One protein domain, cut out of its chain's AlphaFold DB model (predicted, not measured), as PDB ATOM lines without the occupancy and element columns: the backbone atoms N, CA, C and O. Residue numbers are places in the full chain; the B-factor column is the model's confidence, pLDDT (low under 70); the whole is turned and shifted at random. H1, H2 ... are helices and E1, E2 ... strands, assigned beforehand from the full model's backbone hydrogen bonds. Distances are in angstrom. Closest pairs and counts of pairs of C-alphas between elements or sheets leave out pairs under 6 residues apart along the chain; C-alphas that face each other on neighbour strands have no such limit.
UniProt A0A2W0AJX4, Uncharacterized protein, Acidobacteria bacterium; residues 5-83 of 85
ATOM      1  N   THR A   5     343.924 292.618 398.757       82.06
ATOM      2  CA  THR A   5     344.278 294.032 398.598       82.06
ATOM      3  C   THR A   5     345.702 294.143 398.076       82.06
ATOM      4  O   THR A   5     346.646 293.660 398.705       82.06
ATOM      5  N   ILE A   6     345.872 294.807 396.932       82.62
ATOM      6  CA  ILE A   6     347.193 295.176 396.416       82.62
ATOM      7  C   ILE A   6     347.665 296.398 397.205       82.62
ATOM      8  O   ILE A   6     347.144 297.493 397.027       82.62
ATOM      9  N   ARG A   7     348.638 296.218 398.103       85.50
ATOM     10  CA  ARG A   7     349.174 297.318 398.924       85.50
ATOM     11  C   ARG A   7     350.188 298.164 398.166       85.50
ATOM     12  O   ARG A   7     350.291 299.366 398.381       85.50
ATOM     13  N   ARG A   8     350.976 297.521 397.308       88.12
ATOM     14  CA  ARG A   8     351.996 298.170 396.487       88.12
ATOM     15  C   ARG A   8     352.116 297.427 395.172       88.12
ATOM     16  O   ARG A   8     352.171 296.202 395.166       88.12
ATOM     17  N   TYR A   9     352.213 298.181 394.087       91.31
ATOM     18  CA  TYR A   9     352.527 297.673 392.762       91.31
ATOM     19  C   TYR A   9     353.524 298.629 392.111       91.31
ATOM     20  O   TYR A   9     353.331 299.842 392.131       91.31
ATOM     21  N   SER A  10     354.628 298.095 391.599       94.56
ATOM     22  CA  SER A  10     355.693 298.890 390.984       94.56
ATOM     23  C   SER A  10     356.246 298.182 389.759       94.56
ATOM     24  O   SER A  10     356.448 296.966 389.783       94.56
ATOM     25  N   LEU A  11     356.512 298.955 388.710       95.12
ATOM     26  CA  LEU A  11     357.102 298.498 387.459       95.12
ATOM     27  C   LEU A  11     358.521 299.054 387.336       95.12
ATOM     28  O   LEU A  11     358.777 300.205 387.684       95.12
ATOM     29  N   ARG A  12     359.448 298.229 386.852       95.62
ATOM     30  CA  ARG A  12     360.844 298.613 386.607       95.62
ATOM     31  C   ARG A  12     361.432 297.846 385.428       95.62
ATOM     32  O   ARG A  12     360.822 296.901 384.932       95.62
ATOM     33  N   ASP A  13     362.646 298.217 385.034       95.75
ATOM     34  CA  ASP A  13     363.426 297.538 383.989       95.75
ATOM     35  C   ASP A  13     362.713 297.525 382.625       95.75
ATOM     36  O   ASP A  13     362.684 296.504 381.937       95.75
ATOM     37  N   PHE A  14     362.102 298.656 382.258       96.69
ATOM     38  CA  PHE A  14     361.371 298.816 381.003       96.69
ATOM     39  C   PHE A  14     362.298 298.631 379.800       96.69
ATOM     40  O   PHE A  14     363.351 299.263 379.701       96.69
ATOM     41  N   LYS A  15     361.886 297.773 378.870       97.38
ATOM     42  CA  LYS A  15     362.554 297.529 377.593       97.38
ATOM     43  C   LYS A  15     361.516 297.505 376.487       97.38
ATOM     44  O   LYS A  15     360.538 296.772 376.583       97.38
ATOM     45  N   LEU A  16     361.755 298.274 375.435       97.06
ATOM     46  CA  LEU A  16     360.935 298.278 374.230       97.06
ATOM     47  C   LEU A  16     361.683 297.536 373.126       97.06
ATOM     48  O   LEU A  16     362.846 297.831 372.860       97.06
ATOM     49  N   SER A  17     361.013 296.573 372.504       97.94
ATOM     50  CA  SER A  17     361.525 295.825 371.355       97.94
ATOM     51  C   SER A  17     360.622 296.116 370.156       97.94
ATOM     52  O   SER A  17     359.475 295.663 370.155       97.94
ATOM     53  N   PRO A  18     361.088 296.879 369.153       97.25
ATOM     54  CA  PRO A  18     360.298 297.150 367.958       97.25
ATOM     55  C   PRO A  18     359.923 295.845 367.247       97.25
ATOM     56  O   PRO A  18     360.776 294.982 367.044       97.25
ATOM     57  N   LEU A  19     358.655 295.711 366.859       97.00
ATOM     58  CA  LEU A  19     358.150 294.613 366.021       97.00
ATOM     59  C   LEU A  19     357.824 295.087 364.592       97.00
ATOM     60  O   LEU A  19     357.501 294.281 363.724       97.00
ATOM     61  N   GLY A  20     357.899 296.398 364.357       95.62
ATOM     62  CA  GLY A  20     357.624 297.086 363.100       95.62
ATOM     63  C   GLY A  20     357.483 298.592 363.344       95.62
ATOM     64  O   GLY A  20     357.671 299.053 364.471       95.62
ATOM     65  N   ALA A  21     357.129 299.362 362.311       95.00
ATOM     66  CA  ALA A  21     356.934 300.814 362.436       95.00
ATOM     67  C   ALA A  21     355.800 301.182 363.416       95.00
ATOM     68  O   ALA A  21     355.905 302.160 364.155       95.00
ATOM     69  N   ASP A  22     354.758 300.350 363.462       97.81
ATOM     70  CA  ASP A  22     353.528 300.593 364.222       97.81
ATOM     71  C   ASP A  22     353.274 299.532 365.304       97.81
ATOM     72  O   ASP A  22     352.148 299.371 365.776       97.81
ATOM     73  N   ALA A  23     354.304 298.783 365.707       98.00
ATOM     74  CA  ALA A  23     354.192 297.753 366.737       98.00
ATOM     75  C   ALA A  23     355.457 297.665 367.597       98.00
ATOM     76  O   ALA A  23     356.579 297.673 367.088       98.00
ATOM     77  N   THR A  24     355.283 297.526 368.909       98.19
ATOM     78  CA  THR A  24     356.383 297.337 369.859       98.19
ATOM     79  C   THR A  24     355.980 296.390 370.978       98.19
ATOM     80  O   THR A  24     354.821 296.325 371.386       98.19
ATOM     81  N   LEU A  25     356.957 295.652 371.478       98.25
ATOM     82  CA  LEU A  25     356.824 294.791 372.636       98.25
ATOM     83  C   LEU A  25     357.479 295.471 373.838       98.25
ATOM     84  O   LEU A  25     358.694 295.680 373.862       98.25
ATOM     85  N   LEU A  26     356.670 295.799 374.841       98.12
ATOM     86  CA  LEU A  26     357.124 296.275 376.135       98.12
ATOM     87  C   LEU A  26     357.373 295.088 377.063       98.12
ATOM     88  O   LEU A  26     356.463 294.325 377.374       98.12
ATOM     89  N   HIS A  27     358.599 294.975 377.557       97.38
ATOM     90  CA  HIS A  27     358.973 294.073 378.637       97.38
ATOM     91  C   HIS A  27     359.329 294.877 379.883       97.38
ATOM     92  O   HIS A  27     360.123 295.814 379.814       97.38
ATOM     93  N   CYS A  28     358.803 294.486 381.038       96.88
ATOM     94  CA  CYS A  28     359.225 295.040 382.323       96.88
ATOM     95  C   CYS A  28     359.098 293.997 383.443       96.88
ATOM     96  O   CYS A  28     358.626 292.872 383.254       96.88
ATOM     97  N   THR A  29     359.600 294.337 384.627       96.06
ATOM     98  CA  THR A  29     359.422 293.525 385.833       96.06
ATOM     99  C   THR A  29     358.463 294.241 386.769       96.06
ATOM    100  O   THR A  29     358.721 295.385 387.142       96.06
ATOM    101  N   ALA A  30     357.419 293.547 387.219       94.56
ATOM    102  CA  ALA A  30     356.561 294.040 388.290       94.56
ATOM    103  C   ALA A  30     357.002 293.485 389.648       94.56
ATOM    104  O   ALA A  30     357.462 292.344 389.763       94.56
ATOM    105  N   SER A  31     356.870 294.301 390.691       92.69
ATOM    106  CA  SER A  31     356.894 293.856 392.086       92.69
ATOM    107  C   SER A  31     355.585 294.263 392.741       92.69
ATOM    108  O   SER A  31     355.236 295.446 392.713       92.69
ATOM    109  N   ALA A  32     354.890 293.289 393.317       88.62
ATOM    110  CA  ALA A  32     353.596 293.479 393.950       88.62
ATOM    111  C   ALA A  32     353.614 292.919 395.374       88.62
ATOM    112  O   ALA A  32     354.166 291.843 395.603       88.62
ATOM    113  N   THR A  33     353.001 293.647 396.303       87.38
ATOM    114  CA  THR A  33     352.773 293.198 397.680       87.38
ATOM    115  C   THR A  33     351.269 293.070 397.892       87.38
ATOM    116  O   THR A  33     350.542 294.067 397.834       87.38
ATOM    117  N   PHE A  34     350.806 291.849 398.135       84.81
ATOM    118  CA  PHE A  34     349.393 291.526 398.331       84.81
ATOM    119  C   PHE A  34     349.113 291.240 399.802       84.81
ATOM    120  O   PHE A  34     349.911 290.575 400.450       84.81
ATOM    121  N   ALA A  35     347.979 291.689 400.329       80.19
ATOM    122  CA  ALA A  35     347.474 291.248 401.626       80.19
ATOM    123  C   ALA A  35     346.221 290.388 401.435       80.19
ATOM    124  O   ALA A  35     345.321 290.759 400.680       80.19
ATOM    125  N   LEU A  36     346.176 289.249 402.126       74.75
ATOM    126  CA  LEU A  36     344.999 288.392 402.254       74.75
ATOM    127  C   LEU A  36     344.377 288.676 403.630       74.75
ATOM    128  O   LEU A  36     344.862 288.174 404.643       74.75
ATOM    129  N   GLY A  37     343.341 289.519 403.678       72.25
ATOM    130  CA  GLY A  37     342.741 289.973 404.943       72.25
ATOM    131  C   GLY A  37     343.706 290.795 405.817       72.25
ATOM    132  O   GLY A  37     344.477 291.603 405.300       72.25
ATOM    133  N   GLU A  38     343.684 290.583 407.139       65.75
ATOM    134  CA  GLU A  38     344.591 291.254 408.096       65.75
ATOM    135  C   GLU A  38     346.011 290.652 408.152       65.75
ATOM    136  O   GLU A  38     346.861 291.103 408.917       65.75
ATOM    137  N   GLY A  39     346.294 289.634 407.334       63.41
ATOM    138  CA  GLY A  39     347.561 288.908 407.358       63.41
ATOM    139  C   GLY A  39     348.777 289.684 406.836       63.41
ATOM    140  O   GLY A  39     348.683 290.743 406.205       63.41
ATOM    141  N   SER A  40     349.956 289.097 407.065       62.88
ATOM    142  CA  SER A  40     351.240 289.566 406.535       62.88
ATOM    143  C   SER A  40     351.237 289.592 405.005       62.88
ATOM    144  O   SER A  40     350.796 288.634 404.368       62.88
ATOM    145  N   GLY A  41     351.754 290.672 404.415       72.06
ATOM    146  CA  GLY A  41     351.808 290.829 402.963       72.06
ATOM    147  C   GLY A  41     352.695 289.780 402.283       72.06
ATOM    148  O   GLY A  41     353.779 289.468 402.770       72.06
ATOM    149  N   GLN A  42     352.245 289.250 401.148       79.75
ATOM    150  CA  GLN A  42     353.024 288.380 400.274       79.75
ATOM    151  C   GLN A  42     353.637 289.204 399.139       79.75
ATOM    152  O   GLN A  42     352.917 289.858 398.382       79.75
ATOM    153  N   ASP A  43     354.962 289.139 399.009       84.69
ATOM    154  CA  ASP A  43     355.694 289.764 397.909       84.69
ATOM    155  C   ASP A  43     355.827 288.813 396.716       84.69
ATOM    156  O   ASP A  43     356.353 287.702 396.840       84.69
ATOM    157  N   SER A  44     355.457 289.301 395.535       85.06
ATOM    158  CA  SER A  44     355.629 288.595 394.267       85.06
ATOM    159  C   SER A  44     356.428 289.432 393.273       85.06
ATOM    160  O   SER A  44     356.296 290.655 393.187       85.06
ATOM    161  N   LYS A  45     357.262 288.750 392.480       91.06
ATOM    162  CA  LYS A  45     357.953 289.331 391.322       91.06
ATOM    163  C   LYS A  45     357.400 288.716 390.045       91.06
ATOM    164  O   LYS A  45     357.430 287.495 389.885       91.06
ATOM    165  N   LEU A  46     356.963 289.563 389.122       91.94
ATOM    166  CA  LEU A  46     356.339 289.148 387.869       91.94
ATOM    167  C   LEU A  46     357.200 289.592 386.684       91.94
ATOM    168  O   LEU A  46     357.852 290.639 386.723       91.94
ATOM    169  N   ALA A  47     357.237 288.773 385.640       94.62
ATOM    170  CA  ALA A  47     357.602 289.223 384.305       94.62
ATOM    171  C   ALA A  47     356.341 289.774 383.640       94.62
ATOM    172  O   ALA A  47     355.303 289.113 383.691       94.62
ATOM    173  N   VAL A  48     356.443 290.951 383.033       96.69
ATOM    174  CA  VAL A  48     355.352 291.585 382.295       96.69
ATOM    175  C   VAL A  48     355.766 291.703 380.837       96.69
ATOM    176  O   VAL A  48     356.876 292.158 380.543       96.69
ATOM    177  N   GLY A  49     354.878 291.275 379.947       97.75
ATOM    178  CA  GLY A  49     354.968 291.489 378.511       97.75
ATOM    179  C   GLY A  49     353.692 292.157 378.020       97.75
ATOM    180  O   GLY A  49     352.594 291.724 378.370       97.75
ATOM    181  N   ASP A  50     353.836 293.204 377.221       98.25
ATOM    182  CA  ASP A  50     352.707 293.922 376.646       98.25
ATOM    183  C   ASP A  50     352.993 294.313 375.195       98.25
ATOM    184  O   ASP A  50     354.017 294.930 374.895       98.25
ATOM    185  N   ILE A  51     352.102 293.934 374.285       98.19
ATOM    186  CA  ILE A  51     352.197 294.295 372.870       98.19
ATOM    187  C   ILE A  51     351.415 295.580 372.658       98.19
ATOM    188  O   ILE A  51     350.201 295.606 372.849       98.19
ATOM    189  N   TRP A  52     352.099 296.614 372.187       98.31
ATOM    190  CA  TRP A  52     351.507 297.894 371.833       98.31
ATOM    191  C   TRP A  52     351.488 298.059 370.320       98.31
ATOM    192  O   TRP A  52     352.479 297.786 369.643       98.31
ATOM    193  N   VAL A  53     350.363 298.537 369.797       98.19
ATOM    194  CA  VAL A  53     350.189 298.853 368.377       98.19
ATOM    195  C   VAL A  53     349.764 300.302 368.205       98.19
ATOM    196  O   VAL A  53     348.986 300.830 369.005       98.19
ATOM    197  N   LYS A  54     350.272 300.954 367.164       97.94
ATOM    198  CA  LYS A  54     349.883 302.311 366.800       97.94
ATOM    199  C   LYS A  54     348.652 302.255 365.900       97.94
ATOM    200  O   LYS A  54     348.637 301.564 364.885       97.94
ATOM    201  N   ARG A  55     347.600 302.979 366.277       95.69
ATOM    202  CA  ARG A  55     346.379 303.168 365.487       95.69
ATOM    203  C   ARG A  55     346.137 304.663 365.331       95.69
ATOM    204  O   ARG A  55     345.801 305.356 366.292       95.69
ATOM    205  N   GLY A  56     346.375 305.178 364.125       94.69
ATOM    206  CA  GLY A  56     346.414 306.620 363.885       94.69
ATOM    207  C   GLY A  56     347.546 307.278 364.680       94.69
ATOM    208  O   GLY A  56     348.710 306.922 364.516       94.69
ATOM    209  N   GLN A  57     347.207 308.222 365.559       95.81
ATOM    210  CA  GLN A  57     348.175 308.927 366.414       95.81
ATOM    211  C   GLN A  57     348.301 308.337 367.826       95.81
ATOM    212  O   GLN A  57     349.005 308.894 368.665       95.81
ATOM    213  N   HIS A  58     347.646 307.206 368.100       96.94
ATOM    214  CA  HIS A  58     347.570 306.648 369.446       96.94
ATOM    215  C   HIS A  58     348.198 305.264 369.516       96.94
ATOM    216  O   HIS A  58     347.951 304.408 368.669       96.94
ATOM    217  N   TRP A  59     348.981 305.036 370.564       97.56
ATOM    218  CA  TRP A  59     349.440 303.708 370.942       97.56
ATOM    219  C   TRP A  59     348.411 303.056 371.857       97.56
ATOM    220  O   TRP A  59     347.893 303.694 372.773       97.56
ATOM    221  N   GLN A  60     348.115 301.786 371.605       97.75
ATOM    222  CA  GLN A  60     347.157 301.007 372.382       97.75
ATOM    223  C   GLN A  60     347.753 299.645 372.724       97.75
ATOM    224  O   GLN A  60     348.353 299.001 371.860       97.75
ATOM    225  N   SER A  61     347.565 299.200 373.968       97.25
ATOM    226  CA  SER A  61     347.863 297.821 374.353       97.25
ATOM    227  C   SER A  61     346.895 296.884 373.632       97.25
ATOM    228  O   SER A  61     345.674 297.029 373.706       97.25
ATOM    229  N   LEU A  62     347.462 295.943 372.889       97.00
ATOM    230  CA  LEU A  62     346.748 294.881 372.195       97.00
ATOM    231  C   LEU A  62     346.691 293.615 373.050       97.00
ATOM    232  O   LEU A  62     345.686 292.902 373.041       97.00
ATOM    233  N   ARG A  63     347.784 293.299 373.753       96.38
ATOM    234  CA  ARG A  63     347.891 292.066 374.532       96.38
ATOM    235  C   ARG A  63     348.827 292.232 375.715       96.38
ATOM    236  O   ARG A  63     350.039 292.264 375.537       96.38
ATOM    237  N   TYR A  64     348.235 292.177 376.900       96.81
ATOM    238  CA  TYR A  64     348.926 292.173 378.179       96.81
ATOM    239  C   TYR A  64     349.063 290.754 378.742       96.81
ATOM    240  O   TYR A  64     348.110 289.969 378.709       96.81
ATOM    241  N   GLN A  65     350.230 290.429 379.292       96.94
ATOM    242  CA  GLN A  65     350.455 289.193 380.030       96.94
ATOM    243  C   GLN A  65     351.432 289.401 381.190       96.94
ATOM    244  O   GLN A  65     352.527 289.939 381.026       96.94
ATOM    245  N   GLU A  66     351.067 288.861 382.350       94.31
ATOM    246  CA  GLU A  66     351.960 288.703 383.493       94.31
ATOM    247  C   GLU A  66     352.263 287.231 383.732       94.31
ATOM    248  O   GLU A  66     351.447 286.342 383.485       94.31
ATOM    249  N   THR A  67     353.457 286.941 384.232       92.88
ATOM    250  CA  THR A  67     353.805 285.592 384.677       92.88
ATOM    251  C   THR A  67     354.683 285.665 385.910       92.88
ATOM    252  O   THR A  67     355.670 286.405 385.958       92.88
ATOM    253  N   GLU A  68     354.333 284.886 386.930       88.94
ATOM    254  CA  GLU A  68     355.107 284.822 388.161       88.94
ATOM    255  C   GLU A  68     356.496 284.230 387.898       88.94
ATOM    256  O   GLU A  68     356.649 283.140 387.337       88.94
ATOM    257  N   LYS A  69     357.542 284.938 388.338       81.31
ATOM    258  CA  LYS A  69     358.908 284.422 388.250       81.31
ATOM    259  C   LYS A  69     359.112 283.377 389.346       81.31
ATOM    260  O   LYS A  69     359.527 283.702 390.459       81.31
ATOM    261  N   LYS A  70     358.887 282.098 389.024       72.94
ATOM    262  CA  LYS A  70     359.281 280.995 389.912       72.94
ATOM    263  C   LYS A  70     360.786 281.057 390.167       72.94
ATOM    264  O   LYS A  70     361.614 280.998 389.259       72.94
ATOM    265  N   LYS A  71     361.151 281.135 391.443       57.28
ATOM    266  CA  LYS A  71     362.529 281.035 391.919       57.28
ATOM    267  C   LYS A  71     363.088 279.627 391.595       57.28
ATOM    268  O   LYS A  71     362.860 278.670 392.327       57.28
ATOM    269  N   LEU A  72     363.847 279.502 390.502       51.09
ATOM    270  CA  LEU A  72     364.375 278.237 389.945       51.09
ATOM    271  C   LEU A  72     365.438 277.499 390.797       51.09
ATOM    272  O   LEU A  72     365.875 276.412 390.415       51.09
ATOM    273  N   TRP A  73     365.853 278.017 391.959       46.25
ATOM    274  CA  TRP A  73     366.901 277.386 392.783       46.25
ATOM    275  C   TRP A  73     366.518 275.983 393.287       46.25
ATOM    276  O   TRP A  73     367.382 275.111 393.351       46.25
ATOM    277  N   LYS A  74     365.229 275.704 393.533       42.50
ATOM    278  CA  LYS A  74     364.772 274.357 393.934       42.50
ATOM    279  C   LYS A  74     364.802 273.323 392.797       42.50
ATOM    280  O   LYS A  74     365.015 272.143 393.062       42.50
ATOM    281  N   ALA A  75     364.645 273.736 391.537       44.16
ATOM    282  CA  ALA A  75     364.673 272.817 390.391       44.16
ATOM    283  C   ALA A  75     366.104 272.367 390.049       44.16
ATOM    284  O   ALA A  75     366.345 271.209 389.712       44.16
ATOM    285  N   ARG A  76     367.078 273.272 390.207       38.75
ATOM    286  CA  ARG A  76     368.486 273.004 389.890       38.75
ATOM    287  C   ARG A  76     369.175 272.090 390.911       38.75
ATOM    288  O   ARG A  76     370.142 271.432 390.544       38.75
ATOM    289  N   LEU A  77     368.683 272.017 392.156       42.53
ATOM    290  CA  LEU A  77     369.154 271.028 393.137       42.53
ATOM    291  C   LEU A  77     368.654 269.614 392.805       42.53
ATOM    292  O   LEU A  77     369.460 268.689 392.801       42.53
ATOM    293  N   ARG A  78     367.377 269.433 392.435       43.53
ATOM    294  CA  ARG A  78     366.830 268.098 392.106       43.53
ATOM    295  C   ARG A  78     367.540 267.430 390.920       43.53
ATOM    296  O   ARG A  78     367.827 266.241 390.975       43.53
ATOM    297  N   LEU A  79     367.910 268.200 389.895       41.78
ATOM    298  CA  LEU A  79     368.642 267.687 388.726       41.78
ATOM    299  C   LEU A  79     370.099 267.287 389.017       41.78
ATOM    300  O   LEU A  79     370.641 266.447 388.304       41.78
ATOM    301  N   ARG A  80     370.742 267.846 390.054       43.66
ATOM    302  CA  ARG A  80     372.100 267.426 390.449       43.66
ATOM    303  C   ARG A  80     372.105 266.130 391.259       43.66
ATOM    304  O   ARG A  80     373.073 265.387 391.165       43.66
ATOM    305  N   PHE A  81     371.041 265.848 392.012       41.12
ATOM    306  CA  PHE A  81     370.922 264.599 392.772       41.12
ATOM    307  C   PHE A  81     370.479 263.407 391.907       41.12
ATOM    308  O   PHE A  81     370.878 262.286 392.189       41.12
ATOM    309  N   ALA A  82     369.751 263.635 390.809       46.44
ATOM    310  CA  ALA A  82     369.311 262.568 389.899       46.44
ATOM    311  C   ALA A  82     370.393 262.049 388.922       46.44
ATOM    312  O   ALA A  82     370.134 261.110 388.183       46.44
ATOM    313  N   ARG A  83     371.594 262.648 388.886       42.59
ATOM    314  CA  ARG A  83     372.737 262.189 388.059       42.59
ATOM    315  C   ARG A  83     373.849 261.512 388.875       42.59
ATOM    316  O   ARG A  83     374.965 261.381 388.385       42.59
TER     317      ARG A  83
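Overview. This is residues 5 to 83 of the 85 residues of an uncharacterized protein of Acidobacteria bacterium (UniProt A0A2W0AJX4). One twisted sheet of four long strands with no helix over either face makes the body, and a tail with the short helix H1, residues 72 to 83, sticks out from it. The strands form a meander, each the antiparallel neighbour of the one before, in the order E1, E2, E3, E4. The printed part has 79 residues, with four named strands followed by one named helix, and is mostly strand. It is only just extended, close to loose, with a radius of gyration of the C-alphas of 17.5 A, and flat, spanning 54 by 44 by 18 A.

Arrangement. E2, residues 23 to 36, and E3, residues 42 to 55, are the inner strands and form a hairpin at 151 degrees; N 26 and O 50 are 2.8 A apart, within hydrogen-bond range. Edge strand E1, residues 5 to 20, forms a hairpin with E2 at 168 degrees; C-alphas of Pro 18 and Thr 24 face each other at 4.4 A, and N 17 and O 25 are 2.8 A apart. Edge strand E4, residues 58 to 68, forms a hairpin with E3 at 154 degrees, with N 49 and O 65 at 2.9 A. E1 and E4 are apart. H1, residues 73 to 81, is not on the sheet; 2 of its 5 O i to N i+4 pairs and 3 of its 6 O i to N i+3 pairs are within hydrogen-bond range.

Along the chain. E1 begins at C-alpha 5 (344.278, 294.032, 398.598), is 38.0 A long and bends by 75 degrees at residue 8. E2 is 37.9 A long, E3 38.4 A and E4 29.7 A. H1 ends at C-alpha 81 (370.922, 264.599, 392.772).

Size, cuts and confidence. The C-alphas of Gln 57 and Arg 83, the two farthest apart, are 57.1 A apart. The printed part has no cut, and its four links are tight. Residues 38 to 40 and 71 to 83 have pLDDT under 70.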